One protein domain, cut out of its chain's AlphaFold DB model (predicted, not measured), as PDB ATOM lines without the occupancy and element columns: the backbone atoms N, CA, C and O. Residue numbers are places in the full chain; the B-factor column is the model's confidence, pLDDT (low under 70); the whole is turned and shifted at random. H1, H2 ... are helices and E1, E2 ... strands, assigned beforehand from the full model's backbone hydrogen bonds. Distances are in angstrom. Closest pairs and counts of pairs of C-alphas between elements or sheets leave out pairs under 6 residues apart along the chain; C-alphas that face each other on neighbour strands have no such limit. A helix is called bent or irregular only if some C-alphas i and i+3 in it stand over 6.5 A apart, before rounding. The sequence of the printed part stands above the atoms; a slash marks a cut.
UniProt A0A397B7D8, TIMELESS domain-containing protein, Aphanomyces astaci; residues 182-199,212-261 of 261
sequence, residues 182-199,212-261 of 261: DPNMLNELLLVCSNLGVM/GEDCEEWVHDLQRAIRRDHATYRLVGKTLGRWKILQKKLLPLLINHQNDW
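AT A GLANCE: This is residues 182 to 199 and 212 to 261 of the 261 residues of the protein "TIMELESS domain-containing protein" of Aphanomyces astaci (UniProt A0A397B7D8). Two helices, H1 and H2, pack side by side and run opposite ways, while the short H3 at one end of this elongated domain leads into H4, which runs back along its length, set away from H2. The short strand E1 reaches from the end of H1 towards the side of H4, and the end of H4 with the residues after it, 254 to 259, sticks out free. The printed part has 68 residues with four named helices and one named strand, in the order H1, E1, H2, H3, H4, and the class is mostly helix. The whole is compact, with a radius of gyration of the C-alphas of 12.0 A, and the C-alphas span 35 by 19 by 19 A.

IN THESE COORDINATES: H1 is residues 183 to 195, 18.4 A from first to last C-alpha, and begins with C-alpha 183 at (33.392, -16.903, -20.976). E1 is residues 197 to 199, 7.1 A long, and pairs with no named strand. H2, residues 215 to 227, measures 18.2 A, with C-alpha 215 at (49.773, -27.823, -8.649). H3, residues 235 to 242, measures 10.4 A. H4, residues 245 to 256, measures 15.7 A and ends with C-alpha 256 at (49.707, -40.835, -6.821); it is irregular, but only just, with C-alphas 248 and 251 at 6.8 A.

HOW THE PARTS SIT: H1 and H2 touch, their closest C-alphas being those of Val 192 and Trp 218 at 5.5 A. They run opposite ways at a steep tilt of 35.1 degrees, only just past shallow. H1 and E1 meet only through their link. H2 and H3 only just touch, with 3 pairs of C-alphas within 8 A, and H2 does so with residues 225 to 226 alone; the closest C-alphas are those of Ile 226 and Val 236, 6.3 A apart. Their tilt is steep, 57 degrees, opposite ways. H1 and H3 are near each other. H3 and H4 are close but not clearly touching, the closest C-alphas being those of Leu 240 and Leu 246 at 7.7 A, and about perpendicular, only just, at 71 degrees. H1 and H4 are close but not clearly touching, with the C-alphas of Cys 193 and Ile 245 closest at 7.3 A, and run the same way at a shallow tilt of 24 degrees. The closest C-alphas of E1 and H4 are those of Gly 197 and Lys 249, 6.9 A apart. H2 and H4 are apart, as are E1 and H3. In H1, H2 and H3 every O i to N i+4 pair is within hydrogen-bond range; in H4, 6 of 8 are.

THE WHOLE: The two C-alphas farthest apart are those of Asp 182 and Asn 259, at 35.6 A. Residues 200 to 211 are not printed, and C-alphas 199 and 212 are 10.6 A apart across this cut. Of the links printed whole, H1 to E1 and H3 to H4 are tight, and H2 to H3 is short. Mean pLDDT of the printed part is 91.3; Trp 261, the chain's last residue, is the one printed residue under 70.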
ATOM      1  N   ASP A 182      30.150 -17.319 -17.452       88.00
ATOM      2  CA  ASP A 182      30.782 -16.225 -18.187       88.00
ATOM      3  C   ASP A 182      32.045 -16.735 -18.921       88.00
ATOM      4  O   ASP A 182      32.841 -17.464 -18.315       88.00
ATOM      5  N   PRO A 183      32.265 -16.385 -20.204       89.31
ATOM      6  CA  PRO A 183      33.392 -16.903 -20.976       89.31
ATOM      7  C   PRO A 183      34.761 -16.631 -20.348       89.31
ATOM      8  O   PRO A 183      35.666 -17.453 -20.490       89.31
ATOM      9  N   ASN A 184      34.935 -15.508 -19.641       90.38
ATOM     10  CA  ASN A 184      36.192 -15.218 -18.959       90.38
ATOM     11  C   ASN A 184      36.399 -16.179 -17.786       90.38
ATOM     12  O   ASN A 184      37.444 -16.813 -17.679       90.38
ATOM     13  N   MET A 185      35.366 -16.372 -16.963       90.12
ATOM     14  CA  MET A 185      35.397 -17.348 -15.872       90.12
ATOM     15  C   MET A 185      35.624 -18.781 -16.379       90.12
ATOM     16  O   MET A 185      36.335 -19.556 -15.743       90.12
ATOM     17  N   LEU A 186      35.050 -19.132 -17.533       93.44
ATOM     18  CA  LEU A 186      35.228 -20.444 -18.151       93.44
ATOM     19  C   LEU A 186      36.686 -20.672 -18.564       93.44
ATOM     20  O   LEU A 186      37.233 -21.746 -18.315       93.44
ATOM     21  N   ASN A 187      37.316 -19.664 -19.169       94.06
ATOM     22  CA  ASN A 187      38.718 -19.720 -19.574       94.06
ATOM     23  C   ASN A 187      39.653 -19.856 -18.367       94.06
ATOM     24  O   ASN A 187      40.567 -20.675 -18.406       94.06
ATOM     25  N   GLU A 188      39.392 -19.118 -17.286       93.44
ATOM     26  CA  GLU A 188      40.131 -19.266 -16.027       93.44
ATOM     27  C   GLU A 188      39.966 -20.682 -15.453       93.44
ATOM     28  O   GLU A 188      40.940 -21.320 -15.063       93.44
ATOM     29  N   LEU A 189      38.747 -21.232 -15.471       95.38
ATOM     30  CA  LEU A 189      38.490 -22.588 -14.982       95.38
ATOM     31  C   LEU A 189      39.215 -23.652 -15.819       95.38
ATOM     32  O   LEU A 189      39.764 -24.605 -15.265       95.38
ATOM     33  N   LEU A 190      39.240 -23.484 -17.144       95.06
ATOM     34  CA  LEU A 190      39.996 -24.345 -18.054       95.06
ATOM     35  C   LEU A 190      41.499 -24.252 -17.794       95.06
ATOM     36  O   LEU A 190      42.165 -25.287 -17.770       95.06
ATOM     37  N   LEU A 191      42.022 -23.044 -17.570       94.56
ATOM     38  CA  LEU A 191      43.429 -22.821 -17.249       94.56
ATOM     39  C   LEU A 191      43.812 -23.559 -15.962       94.56
ATOM     40  O   LEU A 191      44.736 -24.372 -15.977       94.56
ATOM     41  N   VAL A 192      43.050 -23.346 -14.885       95.25
ATOM     42  CA  VAL A 192      43.257 -24.021 -13.597       95.25
ATOM     43  C   VAL A 192      43.231 -25.538 -13.779       95.25
ATOM     44  O   VAL A 192      44.168 -26.226 -13.385       95.25
ATOM     45  N   CYS A 193      42.201 -26.077 -14.439       95.12
ATOM     46  CA  CYS A 193      42.046 -27.523 -14.620       95.12
ATOM     47  C   CYS A 193      43.115 -28.148 -15.534       95.12
ATOM     48  O   CYS A 193      43.463 -29.319 -15.364       95.12
ATOM     49  N   SER A 194      43.626 -27.393 -16.510       93.31
ATOM     50  CA  SER A 194      44.700 -27.840 -17.399       93.31
ATOM     51  C   SER A 194      46.028 -27.967 -16.657       93.31
ATOM     52  O   SER A 194      46.785 -28.897 -16.932       93.31
ATOM     53  N   ASN A 195      46.295 -27.073 -15.703       94.62
ATOM     54  CA  ASN A 195      47.559 -27.035 -14.970       94.62
ATOM     55  C   ASN A 195      47.613 -27.982 -13.759       94.62
ATOM     56  O   ASN A 195      48.670 -28.136 -13.160       94.62
ATOM     57  N   LEU A 196      46.523 -28.684 -13.422       93.44
ATOM     58  CA  LEU A 196      46.546 -29.687 -12.345       93.44
ATOM     59  C   LEU A 196      47.479 -30.869 -12.653       93.44
ATOM     60  O   LEU A 196      48.104 -31.419 -11.749       93.44
ATOM     61  N   GLY A 197      47.571 -31.272 -13.920       91.56
ATOM     62  CA  GLY A 197      48.374 -32.418 -14.343       91.56
ATOM     63  C   GLY A 197      47.719 -33.235 -15.448       91.56
ATOM     64  O   GLY A 197      46.618 -32.925 -15.918       91.56
ATOM     65  N   VAL A 198      48.390 -34.292 -15.887       91.81
ATOM     66  CA  VAL A 198      47.967 -35.123 -17.020       91.81
ATOM     67  C   VAL A 198      48.203 -36.601 -16.727       91.81
ATOM     68  O   VAL A 198      49.189 -36.959 -16.090       91.81
ATOM     69  N   MET A 199      47.290 -37.455 -17.191       89.00
ATOM     70  CA  MET A 199      47.539 -38.894 -17.228       89.00
ATOM     71  C   MET A 199      48.458 -39.211 -18.402       89.00
ATOM     72  O   MET A 199      48.151 -38.861 -19.540       89.00
ATOM     73  N   GLY A 212      51.114 -31.233 -12.548       89.12
ATOM     74  CA  GLY A 212      51.531 -29.993 -13.208       89.12
ATOM     75  C   GLY A 212      52.396 -29.097 -12.311       89.12
ATOM     76  O   GLY A 212      52.492 -29.305 -11.103       89.12
ATOM     77  N   GLU A 213      53.034 -28.093 -12.902       90.81
ATOM     78  CA  GLU A 213      53.792 -27.080 -12.158       90.81
ATOM     79  C   GLU A 213      52.861 -26.267 -11.243       90.81
ATOM     80  O   GLU A 213      51.720 -25.991 -11.617       90.81
ATOM     81  N   ASP A 214      53.329 -25.928 -10.037       91.56
ATOM     82  CA  ASP A 214      52.569 -25.184  -9.018       91.56
ATOM     83  C   ASP A 214      51.178 -25.784  -8.715       91.56
ATOM     84  O   ASP A 214      50.208 -25.077  -8.441       91.56
ATOM     85  N   CYS A 215      51.053 -27.115  -8.785       91.88
ATOM     86  CA  CYS A 215      49.773 -27.823  -8.649       91.88
ATOM     87  C   CYS A 215      49.009 -27.475  -7.363       91.88
ATOM     88  O   CYS A 215      47.787 -27.355  -7.401       91.88
ATOM     89  N   GLU A 216      49.709 -27.255  -6.248       92.31
ATOM     90  CA  GLU A 216      49.101 -26.818  -4.985       92.31
ATOM     91  C   GLU A 216      48.367 -25.474  -5.141       92.31
ATOM     92  O   GLU A 216      47.204 -25.343  -4.747       92.31
ATOM     93  N   GLU A 217      48.991 -24.495  -5.804       94.19
ATOM     94  CA  GLU A 217      48.377 -23.192  -6.075       94.19
ATOM     95  C   GLU A 217      47.137 -23.338  -6.966       94.19
ATOM     96  O   GLU A 217      46.093 -22.743  -6.688       94.19
ATOM     97  N   TRP A 218      47.208 -24.196  -7.989       95.19
ATOM     98  CA  TRP A 218      46.072 -24.480  -8.870       95.19
ATOM     99  C   TRP A 218      44.926 -25.195  -8.148       95.19
ATOM    100  O   TRP A 218      43.756 -24.887  -8.390       95.19
ATOM    101  N   VAL A 219      45.223 -26.108  -7.219       94.75
ATOM    102  CA  VAL A 219      44.209 -26.739  -6.361       94.75
ATOM    103  C   VAL A 219      43.547 -25.691  -5.463       94.75
ATOM    104  O   VAL A 219      42.319 -25.688  -5.327       94.75
ATOM    105  N   HIS A 220      44.307 -24.754  -4.900       95.19
ATOM    106  CA  HIS A 220      43.745 -23.661  -4.108       95.19
ATOM    107  C   HIS A 220      42.894 -22.692  -4.930       95.19
ATOM    108  O   HIS A 220      41.843 -22.243  -4.455       95.19
ATOM    109  N   ASP A 221      43.295 -22.390  -6.162       95.12
ATOM    110  CA  ASP A 221      42.497 -21.582  -7.082       95.12
ATOM    111  C   ASP A 221      41.205 -22.295  -7.487       95.12
ATOM    112  O   ASP A 221      40.137 -21.675  -7.484       95.12
ATOM    113  N   LEU A 222      41.249 -23.613  -7.697       95.75
ATOM    114  CA  LEU A 222      40.052 -24.420  -7.922       95.75
ATOM    115  C   LEU A 222      39.112 -24.384  -6.708       95.75
ATOM    116  O   LEU A 222      37.918 -24.116  -6.845       95.75
ATOM    117  N   GLN A 223      39.643 -24.584  -5.499       95.31
ATOM    118  CA  GLN A 223      38.871 -24.480  -4.255       95.31
ATOM    119  C   GLN A 223      38.258 -23.086  -4.080       95.31
ATOM    120  O   GLN A 223      37.148 -22.939  -3.568       95.31
ATOM    121  N   ARG A 224      38.980 -22.036  -4.469       95.75
ATOM    122  CA  ARG A 224      38.518 -20.647  -4.406       95.75
ATOM    123  C   ARG A 224      37.404 -20.380  -5.417       95.75
ATOM    124  O   ARG A 224      36.447 -19.702  -5.054       95.75
ATOM    125  N   ALA A 225      37.499 -20.928  -6.628       93.94
ATOM    126  CA  ALA A 225      36.441 -20.856  -7.632       93.94
ATOM    127  C   ALA A 225      35.164 -21.565  -7.151       93.94
ATOM    128  O   ALA A 225      34.088 -20.983  -7.218       93.94
ATOM    129  N   ILE A 226      35.290 -22.764  -6.572       94.38
ATOM    130  CA  ILE A 226      34.152 -23.524  -6.028       94.38
ATOM    131  C   ILE A 226      33.519 -22.805  -4.831       94.38
ATOM    132  O   ILE A 226      32.301 -22.688  -4.753       94.38
ATOM    133  N   ARG A 227      34.322 -22.276  -3.898       94.50
ATOM    134  CA  ARG A 227      33.801 -21.544  -2.727       94.50
ATOM    135  C   ARG A 227      33.084 -20.245  -3.089       94.50
ATOM    136  O   ARG A 227      32.249 -19.788  -2.317       94.50
ATOM    137  N   ARG A 228      33.441 -19.635  -4.220       92.69
ATOM    138  CA  ARG A 228      32.802 -18.420  -4.745       92.69
ATOM    139  C   ARG A 228      31.689 -18.717  -5.744       92.69
ATOM    140  O   ARG A 228      31.110 -17.776  -6.278       92.69
ATOM    141  N   ASP A 229      31.411 -19.991  -6.008       92.69
ATOM    142  CA  ASP A 229      30.344 -20.382  -6.915       92.69
ATOM    143  C   ASP A 229      28.993 -19.901  -6.377       92.69
ATOM    144  O   ASP A 229      28.752 -19.828  -5.168       92.69
ATOM    145  N   HIS A 230      28.101 -19.546  -7.293       88.06
ATOM    146  CA  HIS A 230      26.823 -18.955  -6.936       88.06
ATOM    147  C   HIS A 230      25.946 -19.984  -6.213       88.06
ATOM    148  O   HIS A 230      25.654 -21.039  -6.775       88.06
ATOM    149  N   ALA A 231      25.447 -19.652  -5.016       84.19
ATOM    150  CA  ALA A 231      24.728 -20.582  -4.134       84.19
ATOM    151  C   ALA A 231      23.560 -21.320  -4.817       84.19
ATOM    152  O   ALA A 231      23.416 -22.528  -4.646       84.19
ATOM    153  N   THR A 232      22.764 -20.606  -5.621       81.00
ATOM    154  CA  THR A 232      21.605 -21.168  -6.337       81.00
ATOM    155  C   THR A 232      21.984 -21.941  -7.605       81.00
ATOM    156  O   THR A 232      21.585 -23.088  -7.772       81.00
ATOM    157  N   TYR A 233      22.751 -21.338  -8.520       85.31
ATOM    158  CA  TYR A 233      22.965 -21.920  -9.850       85.31
ATOM    159  C   TYR A 233      24.101 -22.952  -9.903       85.31
ATOM    160  O   TYR A 233      24.050 -23.860 -10.740       85.31
ATOM    161  N   ARG A 234      25.100 -22.822  -9.013       90.44
ATOM    162  CA  ARG A 234      26.311 -23.657  -8.903       90.44
ATOM    163  C   ARG A 234      26.936 -24.037 -10.248       90.44
ATOM    164  O   ARG A 234      27.177 -25.214 -10.539       90.44
ATOM    165  N   LEU A 235      27.113 -23.044 -11.118       93.00
ATOM    166  CA  LEU A 235      27.518 -23.280 -12.501       93.00
ATOM    167  C   LEU A 235      28.977 -23.751 -12.595       93.00
ATOM    168  O   LEU A 235      29.283 -24.562 -13.473       93.00
ATOM    169  N   VAL A 236      29.862 -23.316 -11.685       94.12
ATOM    170  CA  VAL A 236      31.251 -23.810 -11.630       94.12
ATOM    171  C   VAL A 236      31.239 -25.298 -11.292       94.12
ATOM    172  O   VAL A 236      31.809 -26.100 -12.031       94.12
ATOM    173  N   GLY A 237      30.516 -25.691 -10.240       93.56
ATOM    174  CA  GLY A 237      30.377 -27.093  -9.844       93.56
ATOM    175  C   GLY A 237      29.784 -27.972 -10.951       93.56
ATOM    176  O   GLY A 237      30.337 -29.026 -11.265       93.56
ATOM    177  N   LYS A 238      28.703 -27.515 -11.602       93.81
ATOM    178  CA  LYS A 238      28.081 -28.224 -12.737       93.81
ATOM    179  C   LYS A 238      29.060 -28.407 -13.901       93.81
ATOM    180  O   LYS A 238      29.143 -29.494 -14.471       93.81
ATOM    181  N   THR A 239      29.833 -27.372 -14.225       94.44
ATOM    182  CA  THR A 239      30.823 -27.412 -15.311       94.44
ATOM    183  C   THR A 239      31.966 -28.382 -14.995       94.44
ATOM    184  O   THR A 239      32.289 -29.240 -15.815       94.44
ATOM    185  N   LEU A 240      32.524 -28.325 -13.780       95.00
ATOM    186  CA  LEU A 240      33.581 -29.241 -13.328       95.00
ATOM    187  C   LEU A 240      33.121 -30.703 -13.305       95.00
ATOM    188  O   LEU A 240      33.876 -31.596 -13.707       95.00
ATOM    189  N   GLY A 241      31.881 -30.946 -12.868       93.56
ATOM    190  CA  GLY A 241      31.254 -32.266 -12.897       93.56
ATOM    191  C   GLY A 241      31.101 -32.789 -14.324       93.56
ATOM    192  O   GLY A 241      31.498 -33.917 -14.617       93.56
ATOM    193  N   ARG A 242      30.633 -31.940 -15.248       93.94
ATOM    194  CA  ARG A 242      30.507 -32.278 -16.674       93.94
ATOM    195  C   ARG A 242      31.851 -32.624 -17.320       93.94
ATOM    196  O   ARG A 242      31.915 -33.515 -18.165       93.94
ATOM    197  N   TRP A 243      32.932 -31.961 -16.915       95.00
ATOM    198  CA  TRP A 243      34.292 -32.263 -17.376       95.00
ATOM    199  C   TRP A 243      34.938 -33.462 -16.677       95.00
ATOM    200  O   TRP A 243      36.028 -33.883 -17.073       95.00
ATOM    201  N   LYS A 244      34.270 -34.042 -15.671       95.31
ATOM    202  CA  LYS A 244      34.781 -35.146 -14.852       95.31
ATOM    203  C   LYS A 244      36.140 -34.820 -14.213       95.31
ATOM    204  O   LYS A 244      37.016 -35.679 -14.153       95.31
ATOM    205  N   ILE A 245      36.344 -33.576 -13.759       95.56
ATOM    206  CA  ILE A 245      37.623 -33.140 -13.156       95.56
ATOM    207  C   ILE A 245      37.955 -33.953 -11.902       95.56
ATOM    208  O   ILE A 245      39.115 -34.299 -11.683       95.56
ATOM    209  N   LEU A 246      36.941 -34.335 -11.123       94.06
ATOM    210  CA  LEU A 246      37.123 -35.200  -9.961       94.06
ATOM    211  C   LEU A 246      37.752 -36.545 -10.358       94.06
ATOM    212  O   LEU A 246      38.798 -36.906  -9.833       94.06
ATOM    213  N   GLN A 247      37.155 -37.245 -11.327       93.69
ATOM    214  CA  GLN A 247      37.592 -38.572 -11.769       93.69
ATOM    215  C   GLN A 247      38.892 -38.529 -12.572       93.69
ATOM    216  O   GLN A 247      39.748 -39.392 -12.412       93.69
ATOM    217  N   LYS A 248      39.049 -37.532 -13.447       92.88
ATOM    218  CA  LYS A 248      40.170 -37.463 -14.392       92.88
ATOM    219  C   LYS A 248      41.424 -36.800 -13.827       92.88
ATOM    220  O   LYS A 248      42.480 -36.918 -14.445       92.88
ATOM    221  N   LYS A 249      41.308 -36.028 -12.742       93.50
ATOM    222  CA  LYS A 249      42.405 -35.186 -12.235       93.50
ATOM    223  C   LYS A 249      42.583 -35.329 -10.729       93.50
ATOM    224  O   LYS A 249      43.644 -35.759 -10.300       93.50
ATOM    225  N   LEU A 250      41.557 -35.018  -9.933       93.75
ATOM    226  CA  LEU A 250      41.702 -34.943  -8.472       93.75
ATOM    227  C   LEU A 250      41.902 -36.315  -7.813       93.75
ATOM    228  O   LEU A 250      42.747 -36.442  -6.934       93.75
ATOM    229  N   LEU A 251      41.168 -37.342  -8.250       93.38
ATOM    230  CA  LEU A 251      41.336 -38.717  -7.764       93.38
ATOM    231  C   LEU A 251      42.741 -39.271  -8.082       93.38
ATOM    232  O   LEU A 251      43.426 -39.688  -7.150       93.38
ATOM    233  N   PRO A 252      43.226 -39.222  -9.341       91.94
ATOM    234  CA  PRO A 252      44.595 -39.625  -9.663       91.94
ATOM    235  C   PRO A 252      45.673 -38.823  -8.926       91.94
ATOM    236  O   PRO A 252      46.681 -39.397  -8.524       91.94
ATOM    237  N   LEU A 253      45.463 -37.515  -8.732       91.12
ATOM    238  CA  LEU A 253      46.372 -36.670  -7.959       91.12
ATOM    239  C   LEU A 253      46.460 -37.157  -6.506       91.12
ATOM    240  O   LEU A 253      47.559 -37.333  -5.995       91.12
ATOM    241  N   LEU A 254      45.322 -37.443  -5.866       90.56
ATOM    242  CA  LEU A 254      45.290 -37.943  -4.492       90.56
ATOM    243  C   LEU A 254      45.994 -39.299  -4.356       90.56
ATOM    244  O   LEU A 254      46.779 -39.480  -3.436       90.56
ATOM    245  N   ILE A 255      45.741 -40.238  -5.270       89.88
ATOM    246  CA  ILE A 255      46.309 -41.594  -5.200       89.88
ATOM    247  C   ILE A 255      47.829 -41.571  -5.417       89.88
ATOM    248  O   ILE A 255      48.569 -42.219  -4.678       89.88
ATOM    249  N   ASN A 256      48.301 -40.813  -6.410       85.00
ATOM    250  CA  ASN A 256      49.707 -40.835  -6.821       85.00
ATOM    251  C   ASN A 256      50.590 -39.850  -6.037       85.00
ATOM    252  O   ASN A 256      51.800 -40.051  -5.968       85.00
ATOM    253  N   HIS A 257      50.004 -38.810  -5.431       83.56
ATOM    254  CA  HIS A 257      50.721 -37.722  -4.754       83.56
ATOM    255  C   HIS A 257      50.234 -37.473  -3.314       83.56
ATOM    256  O   HIS A 257      50.302 -36.359  -2.801       83.56
ATOM    257  N   GLN A 258      49.770 -38.513  -2.616       80.25
ATOM    258  CA  GLN A 258      49.274 -38.423  -1.232       80.25
ATOM    259  C   GLN A 258      50.282 -37.914  -0.184       80.25
ATOM    260  O   GLN A 258      49.859 -37.617   0.924       80.25
ATOM    261  N   ASN A 259      51.576 -37.820  -0.497       79.12
ATOM    262  CA  ASN A 259      52.615 -37.367   0.442       79.12
ATOM    263  C   ASN A 259      53.230 -36.004   0.059       79.12
ATOM    264  O   ASN A 259      54.225 -35.601   0.649       79.12
ATOM    265  N   ASP A 260      52.702 -35.345  -0.976       71.50
ATOM    266  CA  ASP A 260      53.290 -34.160  -1.623       71.50
ATOM    267  C   ASP A 260      52.653 -32.821  -1.167       71.50
ATOM    268  O   ASP A 260      52.843 -31.802  -1.833       71.50
ATOM    269  N   TRP A 261      51.886 -32.829  -0.071       63.38
ATOM    270  CA  TRP A 261      51.118 -31.706   0.494       63.38
ATOM    271  C   TRP A 261      51.319 -31.608   2.012       63.38
ATOM    272  O   TRP A 261      51.029 -30.527   2.572       63.38
TER     273      TRP A 261